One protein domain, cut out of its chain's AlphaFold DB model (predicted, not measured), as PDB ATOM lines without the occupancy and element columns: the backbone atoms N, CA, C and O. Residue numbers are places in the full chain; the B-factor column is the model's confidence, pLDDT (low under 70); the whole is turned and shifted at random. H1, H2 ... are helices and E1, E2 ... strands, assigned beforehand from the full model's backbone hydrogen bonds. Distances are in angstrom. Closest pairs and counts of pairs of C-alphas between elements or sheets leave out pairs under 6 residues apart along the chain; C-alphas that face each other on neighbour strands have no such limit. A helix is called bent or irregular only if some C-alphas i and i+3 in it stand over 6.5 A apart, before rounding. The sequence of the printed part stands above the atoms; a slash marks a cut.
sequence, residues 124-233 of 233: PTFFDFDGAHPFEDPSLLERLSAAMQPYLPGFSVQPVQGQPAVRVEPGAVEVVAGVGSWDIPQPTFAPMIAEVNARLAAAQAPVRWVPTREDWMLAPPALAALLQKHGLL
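AT A GLANCE: This is residues 124 to 233 of the 233 residues of an uncharacterized protein of Myxococcaceae bacterium (UniProt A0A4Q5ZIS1). The long helix H2 stands in the middle, with a three-stranded sheet E1 E2 E3 on one side and the small hairpin of E4 and E5 on the other. H1 lies beside H2 over the same face of the three-stranded sheet, at its E1 edge, and H3 sits beyond the hairpin at the far end. The printed part has 110 residues with three named helices and five named strands, in the order H1 E1 E2 E3 H2 E4 E5 H3; the sheets run E1 - E2 - E3 and E4 - E5, both antiparallel, and the class is mixed, helices and strands. It is compact, with a radius of gyration of the C-alphas of 13.7 A and spans of 42 by 33 by 22 A.

HOW THE PARTS SIT: Start at residues 124 to 139, a stretch with no named element. H1, residues 140 to 148, is on the sheet of E1, residues 156 to 159, E2, residues 165 to 169, and E3, residues 173 to 176. These strands form a meander, each the antiparallel neighbour of the one before; look at N 158 and O 167, 3.0 A apart, and N 168 and O 173, 2.8 A apart. H1 runs along the strands at a height over the sheet of 6.7 A, and is only just over E1, on which 3 of its 9 C-alphas fall; the closest C-alphas are those of Ser 145 and Ser 156, 4.9 A apart. H2, residues 186 to 202, is on the same face at a height over the sheet of 10.1 A, making two layers, a helix on one face of a sheet; its closest C-alpha to E3 is Met 192, 6.0 A from Val 175. H1 and H2 are near each other, with 5 pairs of C-alphas within 10 A. E4, residues 208 to 211, and E5, residues 216 to 219, are a hairpin, with N 210 and O 217 2.8 A apart. The closest C-alphas of H2 and E4 are those of Asn 197 and Arg 208, 5.8 A apart. H3, residues 221 to 229, comes closest to E4 at the C-alphas of Pro 221 and Arg 208, 6.4 A apart; H2 and H3 are apart. In H1 and H3 every O i to N i+4 pair is within hydrogen-bond range; in H2, 11 of 13 are.

IN THESE COORDINATES: Find C-alpha 140 at (178.200, 174.528, 221.975); from there H1 runs 12.6 A to C-alpha 148. E2 covers 13.4 A. H2 runs 23.7 A from C-alpha 186 at (172.652, 175.569, 233.290), with a kink of 33 degrees near residue 193; it is irregular, C-alphas 188 and 191 being 7.4 A apart. H3 runs 12.2 A and ends at C-alpha 229 at (155.371, 189.072, 232.379).

THE WHOLE: The two C-alphas farthest apart, those of Gly 162 and His 230, are 42.5 A apart. The printed part has no cut, and no link between its named elements is long. The mean pLDDT of the printed part is 90.5; residue 233, the chain's last, is the one residue under 70.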
ATOM      1  N   PRO A 124     167.378 182.190 219.078       89.38
ATOM      2  CA  PRO A 124     168.544 181.380 219.404       89.38
ATOM      3  C   PRO A 124     168.564 180.986 220.884       89.38
ATOM      4  O   PRO A 124     168.554 181.849 221.768       89.38
ATOM      5  N   THR A 125     168.640 179.686 221.139       90.19
ATOM      6  CA  THR A 125     168.860 179.104 222.462       90.19
ATOM      7  C   THR A 125     170.334 178.769 222.663       90.19
ATOM      8  O   THR A 125     171.112 178.690 221.706       90.19
ATOM      9  N   PHE A 126     170.759 178.650 223.920       91.38
ATOM     10  CA  PHE A 126     172.150 178.326 224.220       91.38
ATOM     11  C   PHE A 126     172.390 176.815 224.151       91.38
ATOM     12  O   PHE A 126     173.359 176.373 223.523       91.38
ATOM     13  N   PHE A 127     171.495 176.023 224.736       89.81
ATOM     14  CA  PHE A 127     171.506 174.577 224.587       89.81
ATOM     15  C   PHE A 127     170.727 174.139 223.344       89.81
ATOM     16  O   PHE A 127     169.689 174.699 222.993       89.81
ATOM     17  N   ASP A 128     171.257 173.112 222.683       84.94
ATOM     18  CA  ASP A 128     170.579 172.375 221.617       84.94
ATOM     19  C   ASP A 128     170.216 170.991 222.166       84.94
ATOM     20  O   ASP A 128     170.950 170.015 221.989       84.94
ATOM     21  N   PHE A 129     169.120 170.938 222.925       79.12
ATOM     22  CA  PHE A 129     168.671 169.705 223.578       79.12
ATOM     23  C   PHE A 129     168.212 168.626 222.585       79.12
ATOM     24  O   PHE A 129     168.154 167.458 222.968       79.12
ATOM     25  N   ASP A 130     167.947 168.989 221.327       77.81
ATOM     26  CA  ASP A 130     167.582 168.043 220.269       77.81
ATOM     27  C   ASP A 130     168.810 167.339 219.665       77.81
ATOM     28  O   ASP A 130     168.690 166.248 219.100       77.81
ATOM     29  N   GLY A 131     169.996 167.946 219.785       79.31
ATOM     30  CA  GLY A 131     171.248 167.431 219.233       79.31
ATOM     31  C   GLY A 131     172.049 166.564 220.206       79.31
ATOM     32  O   GLY A 131     172.238 165.365 219.985       79.31
ATOM     33  N   ALA A 132     172.591 167.179 221.256       84.00
ATOM     34  CA  ALA A 132     173.486 166.518 222.203       84.00
ATOM     35  C   ALA A 132     173.372 167.132 223.598       84.00
ATOM     36  O   ALA A 132     173.053 168.310 223.763       84.00
ATOM     37  N   HIS A 133     173.689 166.339 224.625       88.62
ATOM     38  CA  HIS A 133     173.728 166.851 225.988       88.62
ATOM     39  C   HIS A 133     174.755 168.000 226.101       88.62
ATOM     40  O   HIS A 133     175.852 167.870 225.553       88.62
ATOM     41  N   PRO A 134     174.492 169.092 226.851       88.25
ATOM     42  CA  PRO A 134     175.389 170.253 226.897       88.25
ATOM     43  C   PRO A 134     176.847 169.976 227.287       88.25
ATOM     44  O   PRO A 134     177.745 170.717 226.896       88.25
ATOM     45  N   PHE A 135     177.109 168.921 228.062       86.88
ATOM     46  CA  PHE A 135     178.480 168.515 228.410       86.88
ATOM     47  C   PHE A 135     179.173 167.654 227.351       86.88
ATOM     48  O   PHE A 135     180.386 167.470 227.418       86.88
ATOM     49  N   GLU A 136     178.418 167.118 226.400       87.75
ATOM     50  CA  GLU A 136     178.918 166.273 225.315       87.75
ATOM     51  C   GLU A 136     178.967 167.010 223.980       87.75
ATOM     52  O   GLU A 136     179.599 166.519 223.050       87.75
ATOM     53  N   ASP A 137     178.325 168.175 223.879       89.31
ATOM     54  CA  ASP A 137     178.247 168.956 222.653       89.31
ATOM     55  C   ASP A 137     179.563 169.705 222.365       89.31
ATOM     56  O   ASP A 137     179.853 170.734 222.989       89.31
ATOM     57  N   PRO A 138     180.364 169.252 221.380       84.94
ATOM     58  CA  PRO A 138     181.642 169.881 221.067       84.94
ATOM     59  C   PRO A 138     181.477 171.241 220.375       84.94
ATOM     60  O   PRO A 138     182.433 172.012 220.304       84.94
ATOM     61  N   SER A 139     180.284 171.536 219.853       90.12
ATOM     62  CA  SER A 139     179.991 172.733 219.064       90.12
ATOM     63  C   SER A 139     179.294 173.834 219.866       90.12
ATOM     64  O   SER A 139     179.133 174.942 219.364       90.12
ATOM     65  N   LEU A 140     178.937 173.585 221.129       92.12
ATOM     66  CA  LEU A 140     178.200 174.528 221.975       92.12
ATOM     67  C   LEU A 140     178.889 175.902 222.099       92.12
ATOM     68  O   LEU A 140     178.261 176.941 221.887       92.12
ATOM     69  N   LEU A 141     180.199 175.935 222.372       93.56
ATOM     70  CA  LEU A 141     180.955 177.198 222.475       93.56
ATOM     71  C   LEU A 141     181.158 177.879 221.113       93.56
ATOM     72  O   LEU A 141     181.212 179.111 221.033       93.56
ATOM     73  N   GLU A 142     181.250 177.093 220.040       92.31
ATOM     74  CA  GLU A 142     181.349 177.603 218.673       92.31
ATOM     75  C   GLU A 142     180.035 178.263 218.245       92.31
ATOM     76  O   GLU A 142     180.056 179.399 217.773       92.31
ATOM     77  N   ARG A 143     178.886 177.618 218.497       92.69
ATOM     78  CA  ARG A 143     177.557 178.190 218.238       92.69
ATOM     79  C   ARG A 143     177.327 179.466 219.038       92.69
ATOM     80  O   ARG A 143     176.876 180.455 218.465       92.69
ATOM     81  N   LEU A 144     177.707 179.486 220.319       94.56
ATOM     82  CA  LEU A 144     177.680 180.710 221.123       94.56
ATOM     83  C   LEU A 144     178.524 181.812 220.467       94.56
ATOM     84  O   LEU A 144     178.059 182.938 220.302       94.56
ATOM     85  N   SER A 145     179.753 181.492 220.060       94.56
ATOM     86  CA  SER A 145     180.655 182.455 219.420       94.56
ATOM     87  C   SER A 145     180.099 182.980 218.093       94.56
ATOM     88  O   SER A 145     180.193 184.178 217.821       94.56
ATOM     89  N   ALA A 146     179.483 182.108 217.292       92.94
ATOM     90  CA  ALA A 146     178.831 182.451 216.033       92.94
ATOM     91  C   ALA A 146     177.618 183.369 216.251       92.94
ATOM     92  O   ALA A 146     177.513 184.410 215.602       92.94
ATOM     93  N   ALA A 147     176.755 183.041 217.220       92.81
ATOM     94  CA  ALA A 147     175.578 183.835 217.573       92.81
ATOM     95  C   ALA A 147     175.938 185.258 218.029       92.81
ATOM     96  O   ALA A 147     175.150 186.188 217.854       92.81
ATOM     97  N   MET A 148     177.133 185.450 218.597       95.31
ATOM     98  CA  MET A 148     177.610 186.759 219.044       95.31
ATOM     99  C   MET A 148     178.269 187.601 217.946       95.31
ATOM    100  O   MET A 148     178.334 188.816 218.122       95.31
ATOM    101  N   GLN A 149     178.712 187.028 216.815       94.56
ATOM    102  CA  GLN A 149     179.423 187.784 215.765       94.56
ATOM    103  C   GLN A 149     178.694 189.047 215.272       94.56
ATOM    104  O   GLN A 149     179.370 190.062 215.087       94.56
ATOM    105  N   PRO A 150     177.353 189.056 215.091       94.19
ATOM    106  CA  PRO A 150     176.639 190.260 214.660       94.19
ATOM    107  C   PRO A 150     176.726 191.428 215.653       94.19
ATOM    108  O   PRO A 150     176.548 192.579 215.264       94.19
ATOM    109  N   TYR A 151     176.985 191.138 216.932       94.44
ATOM    110  CA  TYR A 151     176.945 192.111 218.028       94.44
ATOM    111  C   TYR A 151     178.328 192.418 218.604       94.44
ATOM    112  O   TYR A 151     178.569 193.521 219.087       94.44
ATOM    113  N   LEU A 152     179.233 191.439 218.567       94.38
ATOM    114  CA  LEU A 152     180.579 191.493 219.121       94.38
ATOM    115  C   LEU A 152     181.573 190.933 218.083       94.38
ATOM    116  O   LEU A 152     181.944 189.759 218.152       94.38
ATOM    117  N   PRO A 153     182.018 191.741 217.102       92.44
ATOM    118  CA  PRO A 153     182.969 191.284 216.091       92.44
ATOM    119  C   PRO A 153     184.272 190.767 216.715       92.44
ATOM    120  O   PRO A 153     184.879 191.443 217.547       92.44
ATOM    121  N   GLY A 154     184.712 189.571 216.310       91.56
ATOM    122  CA  GLY A 154     185.920 188.937 216.854       91.56
ATOM    123  C   GLY A 154     185.735 188.292 218.232       91.56
ATOM    124  O   GLY A 154     186.711 187.838 218.828       91.56
ATOM    125  N   PHE A 155     184.501 188.231 218.741       95.56
ATOM    126  CA  PHE A 155     184.184 187.483 219.950       95.56
ATOM    127  C   PHE A 155     184.443 185.989 219.751       95.56
ATOM    128  O   PHE A 155     184.084 185.419 218.721       95.56
ATOM    129  N   SER A 156     185.041 185.343 220.745       94.56
ATOM    130  CA  SER A 156     185.147 183.885 220.767       94.56
ATOM    131  C   SER A 156     185.230 183.371 222.195       94.56
ATOM    132  O   SER A 156     185.732 184.065 223.083       94.56
ATOM    133  N   VAL A 157     184.749 182.150 222.399       93.94
ATOM    134  CA  VAL A 157     184.873 181.425 223.661       93.94
ATOM    135  C   VAL A 157     185.619 180.125 223.415       93.94
ATOM    136  O   VAL A 157     185.267 179.363 222.519       93.94
ATOM    137  N   GLN A 158     186.652 179.870 224.214       93.25
ATOM    138  CA  GLN A 158     187.485 178.677 224.089       93.25
ATOM    139  C   GLN A 158     187.660 178.002 225.452       93.25
ATOM    140  O   GLN A 158     187.830 178.702 226.450       93.25
ATOM    141  N   PRO A 159     187.648 176.662 225.534       92.00
ATOM    142  CA  PRO A 159     187.928 175.969 226.785       92.00
ATOM    143  C   PRO A 159     189.393 176.164 227.199       92.00
ATOM    144  O   PRO A 159     190.300 176.146 226.362       92.00
ATOM    145  N   VAL A 160     189.645 176.310 228.500       92.31
ATOM    146  CA  VAL A 160     191.004 176.335 229.058       92.31
ATOM    147  C   VAL A 160     191.459 174.899 229.318       92.31
ATOM    148  O   VAL A 160     190.799 174.138 230.025       92.31
ATOM    149  N   GLN A 161     192.596 174.495 228.746       89.25
ATOM    150  CA  GLN A 161     193.086 173.121 228.888       89.25
ATOM    151  C   GLN A 161     193.365 172.759 230.352       89.25
ATOM    152  O   GLN A 161     194.098 173.455 231.053       89.25
ATOM    153  N   GLY A 162     192.807 171.628 230.793       88.44
ATOM    154  CA  GLY A 162     193.031 171.078 232.132       88.44
ATOM    155  C   GLY A 162     192.310 171.813 233.265       88.44
ATOM    156  O   GLY A 162     192.592 171.525 234.426       88.44
ATOM    157  N   GLN A 163     191.398 172.743 232.960       90.25
ATOM    158  CA  GLN A 163     190.648 173.503 233.960       90.25
ATOM    159  C   GLN A 163     189.159 173.581 233.594       90.25
ATOM    160  O   GLN A 163     188.826 173.674 232.412       90.25
ATOM    161  N   PRO A 164     188.243 173.594 234.580       88.75
ATOM    162  CA  PRO A 164     186.831 173.881 234.350       88.75
ATOM    163  C   PRO A 164     186.645 175.395 234.162       88.75
ATOM    164  O   PRO A 164     186.083 176.080 235.013       88.75
ATOM    165  N   ALA A 165     187.198 175.938 233.082       92.62
ATOM    166  CA  ALA A 165     187.166 177.358 232.771       92.62
ATOM    167  C   ALA A 165     187.120 177.581 231.258       92.62
ATOM    168  O   ALA A 165     187.538 176.735 230.463       92.62
ATOM    169  N   VAL A 166     186.638 178.755 230.872       94.19
ATOM    170  CA  VAL A 166     186.630 179.222 229.488       94.19
ATOM    171  C   VAL A 166     187.358 180.552 229.383       94.19
ATOM    172  O   VAL A 166     187.338 181.358 230.309       94.19
ATOM    173  N   ARG A 167     187.991 180.798 228.243       94.94
ATOM    174  CA  ARG A 167     188.572 182.085 227.881       94.94
ATOM    175  C   ARG A 167     187.638 182.806 226.923       94.94
ATOM    176  O   ARG A 167     187.234 182.225 225.916       94.94
ATOM    177  N   VAL A 168     187.330 184.062 227.229       94.06
ATOM    178  CA  VAL A 168     186.450 184.922 226.434       94.06
ATOM    179  C   VAL A 168     187.261 186.048 225.790       94.06
ATOM    180  O   VAL A 168     187.865 186.882 226.474       94.06
ATOM    181  N   GLU A 169     187.241 186.087 224.462       90.94
ATOM    182  CA  GLU A 169     187.863 187.126 223.640       90.94
ATOM    183  C   GLU A 169     186.823 188.134 223.124       90.94
ATOM    184  O   GLU A 169     185.647 187.785 222.982       90.94
ATOM    185  N   PRO A 170     187.213 189.390 222.837       82.88
ATOM    186  CA  PRO A 170     188.551 189.980 223.002       82.88
ATOM    187  C   PRO A 170     188.912 190.306 224.463       82.88
ATOM    188  O   PRO A 170     188.048 190.684 225.248       82.88
ATOM    189  N   GLY A 171     190.188 190.205 224.835       82.94
ATOM    190  CA  GLY A 171     190.697 190.592 226.162       82.94
ATOM    191  C   GLY A 171     191.076 189.424 227.075       82.94
ATOM    192  O   GLY A 171     191.417 189.669 228.229       82.94
ATOM    193  N   ALA A 172     191.035 188.189 226.563       84.56
ATOM    194  CA  ALA A 172     191.513 186.976 227.229       84.56
ATOM    195  C   ALA A 172     191.030 186.791 228.684       84.56
ATOM    196  O   ALA A 172     191.791 186.342 229.541       84.56
ATOM    197  N   VAL A 173     189.769 187.133 228.974       91.50
ATOM    198  CA  VAL A 173     189.205 186.971 230.325       91.50
ATOM    199  C   VAL A 173     188.938 185.493 230.567       91.50
ATOM    200  O   VAL A 173     188.184 184.869 229.820       91.50
ATOM    201  N   GLU A 174     189.551 184.933 231.604       94.75
ATOM    202  CA  GLU A 174     189.287 183.563 232.040       94.75
ATOM    203  C   GLU A 174     188.120 183.548 233.030       94.75
ATOM    204  O   GLU A 174     188.149 184.207 234.070       94.75
ATOM    205  N   VAL A 175     187.082 182.793 232.687       95.25
ATOM    206  CA  VAL A 175     185.866 182.627 233.477       95.25
ATOM    207  C   VAL A 175     185.817 181.196 233.984       95.25
ATOM    208  O   VAL A 175     185.747 180.246 233.204       95.25
ATOM    209  N   VAL A 176     185.848 181.046 235.305       95.69
ATOM    210  CA  VAL A 176     185.688 179.747 235.961       95.69
ATOM    211  C   VAL A 176     184.244 179.281 235.793       95.69
ATOM    212  O   VAL A 176     183.307 180.058 235.997       95.69
ATOM    213  N   ALA A 177     184.064 178.021 235.408       92.00
ATOM    214  CA  ALA A 177     182.750 177.413 235.289       92.00
ATOM    215  C   ALA A 177     182.048 177.367 236.654       92.00
ATOM    216  O   ALA A 177     182.679 177.242 237.707       92.00
ATOM    217  N   GLY A 178     180.723 177.473 236.632       93.19
ATOM    218  CA  GLY A 178     179.905 177.299 237.825       93.19
ATOM    219  C   GLY A 178     179.768 175.828 238.215       93.19
ATOM    220  O   GLY A 178     180.432 174.944 237.673       93.19
ATOM    221  N   VAL A 179     178.867 175.559 239.156       90.75
ATOM    222  CA  VAL A 179     178.610 174.207 239.670       90.75
ATOM    223  C   VAL A 179     177.216 173.766 239.238       90.75
ATOM    224  O   VAL A 179     176.238 174.039 239.930       90.75
ATOM    225  N   GLY A 180     177.128 173.117 238.076       88.25
ATOM    226  CA  GLY A 180     175.932 172.415 237.603       88.25
ATOM    227  C   GLY A 180     176.086 170.895 237.683       88.25
ATOM    228  O   GLY A 180     177.145 170.371 238.034       88.25
ATOM    229  N   SER A 181     175.011 170.184 237.363       90.75
ATOM    230  CA  SER A 181     174.975 168.722 237.290       90.75
ATOM    231  C   SER A 181     174.593 168.270 235.888       90.75
ATOM    232  O   SER A 181     174.238 169.085 235.041       90.75
ATOM    233  N   TRP A 182     174.661 166.962 235.645       89.69
ATOM    234  CA  TRP A 182     174.144 166.374 234.411       89.69
ATOM    235  C   TRP A 182     172.667 166.727 234.201       89.69
ATOM    236  O   TRP A 182     172.308 167.242 233.155       89.69
ATOM    237  N   ASP A 183     171.839 166.559 235.233       89.56
ATOM    238  CA  ASP A 183     170.399 166.835 235.148       89.56
ATOM    239  C   ASP A 183     170.071 168.332 235.028       89.56
ATOM    240  O   ASP A 183     169.009 168.702 234.535       89.56
ATOM    241  N   ILE A 184     170.956 169.202 235.523       90.12
ATOM    242  CA  ILE A 184     170.775 170.655 235.520       90.12
ATOM    243  C   ILE A 184     172.110 171.299 235.108       90.12
ATOM    244  O   ILE A 184     172.891 171.714 235.974       90.12
ATOM    245  N   PRO A 185     172.409 171.374 233.797       90.56
ATOM    246  CA  PRO A 185     173.704 171.844 233.300       90.56
ATOM    247  C   PRO A 185     173.842 173.371 233.333       90.56
ATOM    248  O   PRO A 185     174.959 173.887 233.409       90.56
ATOM    249  N   GLN A 186     172.719 174.103 233.324       92.50
ATOM    250  CA  GLN A 186     172.652 175.569 233.290       92.50
ATOM    251  C   GLN A 186     173.620 176.240 234.300       92.50
ATOM    252  O   GLN A 186     174.460 177.036 233.888       92.50
ATOM    253  N   PRO A 187     173.668 175.896 235.601       94.06
ATOM    254  CA  PRO A 187     174.571 176.562 236.541       94.06
ATOM    255  C   PRO A 187     176.064 176.465 236.190       94.06
ATOM    256  O   PRO A 187     176.818 177.363 236.561       94.06
ATOM    257  N   THR A 188     176.505 175.441 235.445       93.69
ATOM    258  CA  THR A 188     177.902 175.318 234.984       93.69
ATOM    259  C   THR A 188     178.291 176.459 234.042       93.69
ATOM    260  O   THR A 188     179.394 176.997 234.137       93.69
ATOM    261  N   PHE A 189     177.379 176.871 233.161       94.25
ATOM    262  CA  PHE A 189     177.643 177.872 232.122       94.25
ATOM    263  C   PHE A 189     177.232 179.294 232.530       94.25
ATOM    264  O   PHE A 189     177.624 180.261 231.878       94.25
ATOM    265  N   ALA A 190     176.490 179.450 233.631       95.06
ATOM    266  CA  ALA A 190     175.969 180.740 234.078       95.06
ATOM    267  C   ALA A 190     177.036 181.846 234.250       95.06
ATOM    268  O   ALA A 190     176.785 182.961 233.785       95.06
ATOM    269  N   PRO A 191     178.232 181.592 234.834       96.06
ATOM    270  CA  PRO A 191     179.271 182.621 234.935       96.06
ATOM    271  C   PRO A 191     179.756 183.110 233.567       96.06
ATOM    272  O   PRO A 191     179.958 184.307 233.367       96.06
ATOM    273  N   MET A 192     179.890 182.196 232.602       95.56
ATOM    274  CA  MET A 192     180.264 182.540 231.233       95.56
ATOM    275  C   MET A 192     179.181 183.398 230.582       95.56
ATOM    276  O   MET A 192     179.490 184.460 230.050       95.56
ATOM    277  N   ILE A 193     177.913 182.990 230.660       96.19
ATOM    278  CA  ILE A 193     176.797 183.761 230.094       96.19
ATOM    279  C   ILE A 193     176.706 185.163 230.719       96.19
ATOM    280  O   ILE A 193     176.433 186.136 230.012       96.19
ATOM    281  N   ALA A 194     176.995 185.303 232.017       96.00
ATOM    282  CA  ALA A 194     177.058 186.605 232.678       96.00
ATOM    283  C   ALA A 194     178.153 187.512 232.085       96.00
ATOM    284  O   ALA A 194     177.881 188.678 231.792       96.00
ATOM    285  N   GLU A 195     179.354 186.980 231.840       96.38
ATOM    286  CA  GLU A 195     180.446 187.712 231.182       96.38
ATOM    287  C   GLU A 195     180.085 188.104 229.738       96.38
ATOM    288  O   GLU A 195     180.299 189.245 229.322       96.38
ATOM    289  N   VAL A 196     179.465 187.198 228.972       95.81
ATOM    290  CA  VAL A 196     178.979 187.509 227.613       95.81
ATOM    291  C   VAL A 196     177.954 188.642 227.646       95.81
ATOM    292  O   VAL A 196     178.052 189.597 226.875       95.81
ATOM    293  N   ASN A 197     177.003 188.597 228.579       96.31
ATOM    294  CA  ASN A 197     176.020 189.660 228.761       96.31
ATOM    295  C   ASN A 197     176.648 190.997 229.179       96.31
ATOM    296  O   ASN A 197     176.187 192.046 228.722       96.31
ATOM    297  N   ALA A 198     177.702 190.983 230.002       95.50
ATOM    298  CA  ALA A 198     178.441 192.189 230.365       95.50
ATOM    299  C   ALA A 198     179.100 192.835 229.135       95.50
ATOM    300  O   ALA A 198     179.018 194.051 228.952       95.50
ATOM    301  N   ARG A 199     179.668 192.025 228.234       95.12
ATOM    302  CA  ARG A 199     180.254 192.493 226.966       95.12
ATOM    303  C   ARG A 199     179.208 193.031 226.000       95.12
ATOM    304  O   ARG A 199     179.393 194.115 225.453       95.12
ATOM    305  N   LEU A 200     178.087 192.325 225.843       95.38
ATOM    306  CA  LEU A 200     176.939 192.810 225.071       95.38
ATOM    307  C   LEU A 200     176.440 194.157 225.610       95.38
ATOM    308  O   LEU A 200     176.109 195.051 224.833       95.38
ATOM    309  N   ALA A 201     176.422 194.338 226.934       94.56
ATOM    310  CA  ALA A 201     176.062 195.610 227.548       94.56
ATOM    311  C   ALA A 201     177.079 196.719 227.281       94.56
ATOM    312  O   ALA A 201     176.675 197.818 226.899       94.56
ATOM    313  N   ALA A 202     178.374 196.433 227.411       94.25
ATOM    314  CA  ALA A 202     179.435 197.387 227.103       94.25
ATOM    315  C   ALA A 202     179.407 197.831 225.628       94.25
ATOM    316  O   ALA A 202     179.609 199.007 225.334       94.25
ATOM    317  N   ALA A 203     179.087 196.910 224.716       94.25
ATOM    318  CA  ALA A 203     178.927 197.180 223.289       94.25
ATOM    319  C   ALA A 203     177.569 197.806 222.917       94.25
ATOM    320  O   ALA A 203     177.316 198.049 221.741       94.25
ATOM    321  N   GLN A 204     176.687 198.055 223.894       94.62
ATOM    322  CA  GLN A 204     175.321 198.550 223.671       94.62
ATOM    323  C   GLN A 204     174.514 197.681 222.689       94.62
ATOM    324  O   GLN A 204     173.639 198.173 221.978       94.62
ATOM    325  N   ALA A 205     174.784 196.373 222.663       94.75
ATOM    326  CA  ALA A 205     174.061 195.438 221.816       94.75
ATOM    327  C   ALA A 205     172.565 195.422 222.186       94.75
ATOM    328  O   ALA A 205     172.225 195.530 223.373       94.75
ATOM    329  N   PRO A 206     171.657 195.235 221.214       92.94
ATOM    330  CA  PRO A 206     170.215 195.267 221.455       92.94
ATOM    331  C   PRO A 206     169.669 193.998 222.129       92.94
ATOM    332  O   PRO A 206     168.499 193.979 222.496       92.94
ATOM    333  N   VAL A 207     170.488 192.954 222.304       94.62
ATOM    334  CA  VAL A 207     170.086 191.623 222.793       94.62
ATOM    335  C   VAL A 207     170.867 191.185 224.029       94.62
ATOM    336  O   VAL A 207     171.986 191.646 224.262       94.62
ATOM    337  N   ARG A 208     170.294 190.277 224.820       95.19
ATOM    338  CA  ARG A 208     170.936 189.597 225.953       95.19
ATOM    339  C   ARG A 208     170.547 188.124 225.963       95.19
ATOM    340  O   ARG A 208     169.450 187.778 225.539       95.19
ATOM    341  N   TRP A 209     171.427 187.289 226.498       94.38
ATOM    342  CA  TRP A 209     171.087 185.929 226.898       94.38
ATOM    343  C   TRP A 209     170.269 185.993 228.183       94.38
ATOM    344  O   TRP A 209     170.788 186.353 229.242       94.38
ATOM    345  N   VAL A 210     168.980 185.702 228.088       91.56
ATOM    346  CA  VAL A 210     168.037 185.781 229.205       91.56
ATOM    347  C   VAL A 210     167.757 184.371 229.712       91.56
ATOM    348  O   VAL A 210     167.515 183.492 228.886       91.56
ATOM    349  N   PRO A 211     167.815 184.127 231.035       88.88
ATOM    350  CA  PRO A 211     167.538 182.806 231.578       88.88
ATOM    351  C   PRO A 211     166.091 182.397 231.297       88.88
ATOM    352  O   PRO A 211     165.169 183.199 231.446       88.88
ATOM    353  N   THR A 212     165.926 181.137 230.924       85.12
ATOM    354  CA  THR A 212     164.657 180.408 230.935       85.12
ATOM    355  C   THR A 212     164.719 179.357 232.051       85.12
ATOM    356  O   THR A 212     165.761 179.184 232.693       85.12
ATOM    357  N   ARG A 213     163.628 178.615 232.271       79.44
ATOM    358  CA  ARG A 213     163.577 177.505 233.240       79.44
ATOM    359  C   ARG A 213     164.776 176.541 233.184       79.44
ATOM    360  O   ARG A 213     165.211 176.083 234.236       79.44
ATOM    361  N   GLU A 214     165.281 176.214 231.994       82.31
ATOM    362  CA  GLU A 214     166.310 175.168 231.803       82.31
ATOM    363  C   GLU A 214     167.484 175.610 230.910       82.31
ATOM    364  O   GLU A 214     168.460 174.877 230.767       82.31
ATOM    365  N   ASP A 215     167.427 176.813 230.332       88.94
ATOM    366  CA  ASP A 215     168.375 177.283 229.317       88.94
ATOM    367  C   ASP A 215     168.530 178.819 229.347       88.94
ATOM    368  O   ASP A 215     168.141 179.477 230.314       88.94
ATOM    369  N   TRP A 216     169.080 179.409 228.287       92.31
ATOM    370  CA  TRP A 216     169.018 180.824 227.965       92.31
ATOM    371  C   TRP A 216     168.566 181.040 226.531       92.31
ATOM    372  O   TRP A 216     168.898 180.283 225.625       92.31
ATOM    373  N   MET A 217     167.869 182.149 226.333       91.75
ATOM    374  CA  MET A 217     167.383 182.602 225.041       91.75
ATOM    375  C   MET A 217     168.005 183.956 224.714       91.75
ATOM    376  O   MET A 217     168.014 184.861 225.553       91.75
ATOM    377  N   LEU A 218     168.534 184.113 223.502       93.50
ATOM    378  CA  LEU A 218     169.069 185.383 223.028       93.50
ATOM    379  C   LEU A 218     167.926 186.268 222.529       93.50
ATOM    380  O   LEU A 218     167.392 186.061 221.442       93.50
ATOM    381  N   ALA A 219     167.567 187.282 223.313       92.81
ATOM    382  CA  ALA A 219     166.431 188.149 223.017       92.81
ATOM    383  C   ALA A 219     166.706 189.616 223.386       92.81
ATOM    384  O   ALA A 219     167.528 189.905 224.265       92.81
ATOM    385  N   PRO A 220     166.004 190.581 222.768       92.06
ATOM    386  CA  PRO A 220     165.970 191.948 223.267       92.06
ATOM    387  C   PRO A 220     165.458 192.006 224.716       92.06
ATOM    388  O   PRO A 220     164.463 191.349 225.024       92.06
ATOM    389  N   PRO A 221     166.039 192.830 225.612       89.06
ATOM    390  CA  PRO A 221     165.592 192.916 227.008       89.06
ATOM    391  C   PRO A 221     164.101 193.241 227.175       89.06
ATOM    392  O   PRO A 221     163.457 192.744 228.094       89.06
ATOM    393  N   ALA A 222     163.537 194.050 226.272       89.31
ATOM    394  CA  ALA A 222     162.109 194.364 226.270       89.31
ATOM    395  C   ALA A 222     161.238 193.145 225.911       89.31
ATOM    396  O   ALA A 222     160.184 192.959 226.514       89.31
ATOM    397  N   LEU A 223     161.696 192.306 224.975       90.50
ATOM    398  CA  LEU A 223     161.032 191.051 224.626       90.50
ATOM    399  C   LEU A 223     161.116 190.063 225.793       90.50
ATOM    400  O   LEU A 223     160.111 189.494 226.192       90.50
ATOM    401  N   ALA A 224     162.289 189.919 226.404       86.81
ATOM    402  CA  ALA A 224     162.466 189.090 227.591       86.81
ATOM    403  C   ALA A 224     161.543 189.503 228.751       86.81
ATOM    404  O   ALA A 224     160.862 188.664 229.334       86.81
ATOM    405  N   ALA A 225     161.468 190.801 229.056       87.00
ATOM    406  CA  ALA A 225     160.568 191.315 230.088       87.00
ATOM    407  C   ALA A 225     159.093 191.026 229.764       87.00
ATOM    408  O   ALA A 225     158.308 190.713 230.661       87.00
ATOM    409  N   LEU A 226     158.717 191.099 228.483       89.06
ATOM    410  CA  LEU A 226     157.388 190.718 228.018       89.06
ATOM    411  C   LEU A 226     157.129 189.219 228.231       89.06
ATOM    412  O   LEU A 226     156.131 188.865 228.849       89.06
ATOM    413  N   LEU A 227     158.029 188.343 227.786       86.31
ATOM    414  CA  LEU A 227     157.881 186.894 227.953       86.31
ATOM    415  C   LEU A 227     157.787 186.504 229.440       86.31
ATOM    416  O   LEU A 227     156.914 185.724 229.819       86.31
ATOM    417  N   GLN A 228     158.596 187.126 230.303       85.44
ATOM    418  CA  GLN A 228     158.532 186.923 231.751       85.44
ATOM    419  C   GLN A 228     157.197 187.391 232.347       85.44
ATOM    420  O   GLN A 228     156.594 186.669 233.140       85.44
ATOM    421  N   LYS A 229     156.689 188.568 231.945       84.31
ATOM    422  CA  LYS A 229     155.371 189.072 232.379       84.31
ATOM    423  C   LYS A 229     154.247 188.081 232.047       84.31
ATOM    424  O   LYS A 229     153.270 188.002 232.789       84.31
ATOM    425  N   HIS A 230     154.381 187.337 230.952       78.44
ATOM    426  CA  HIS A 230     153.389 186.357 230.511       78.44
ATOM    427  C   HIS A 230     153.645 184.927 231.024       78.44
ATOM    428  O   HIS A 230     152.816 184.055 230.770       78.44
ATOM    429  N   GLY A 231     154.710 184.706 231.808       75.25
ATOM    430  CA  GLY A 231     155.025 183.419 232.436       75.25
ATOM    431  C   GLY A 231     155.707 182.407 231.512       75.25
ATOM    432  O   GLY A 231     155.572 181.211 231.737       75.25
ATOM    433  N   LEU A 232     156.399 182.881 230.471       74.38
ATOM    434  CA  LEU A 232     157.025 182.046 229.433       74.38
ATOM    435  C   LEU A 232     158.539 181.847 229.617       74.38
ATOM    436  O   LEU A 232     159.159 181.147 228.820       74.38
ATOM    437  N   LEU A 233     159.136 182.475 230.639       67.50
ATOM    438  CA  LEU A 233     160.553 182.352 231.006       67.50
ATOM    439  C   LEU A 233     160.712 181.807 232.423       67.50
ATOM    440  O   LEU A 233     159.983 182.300 233.316       67.50
TER     441      LEU A 233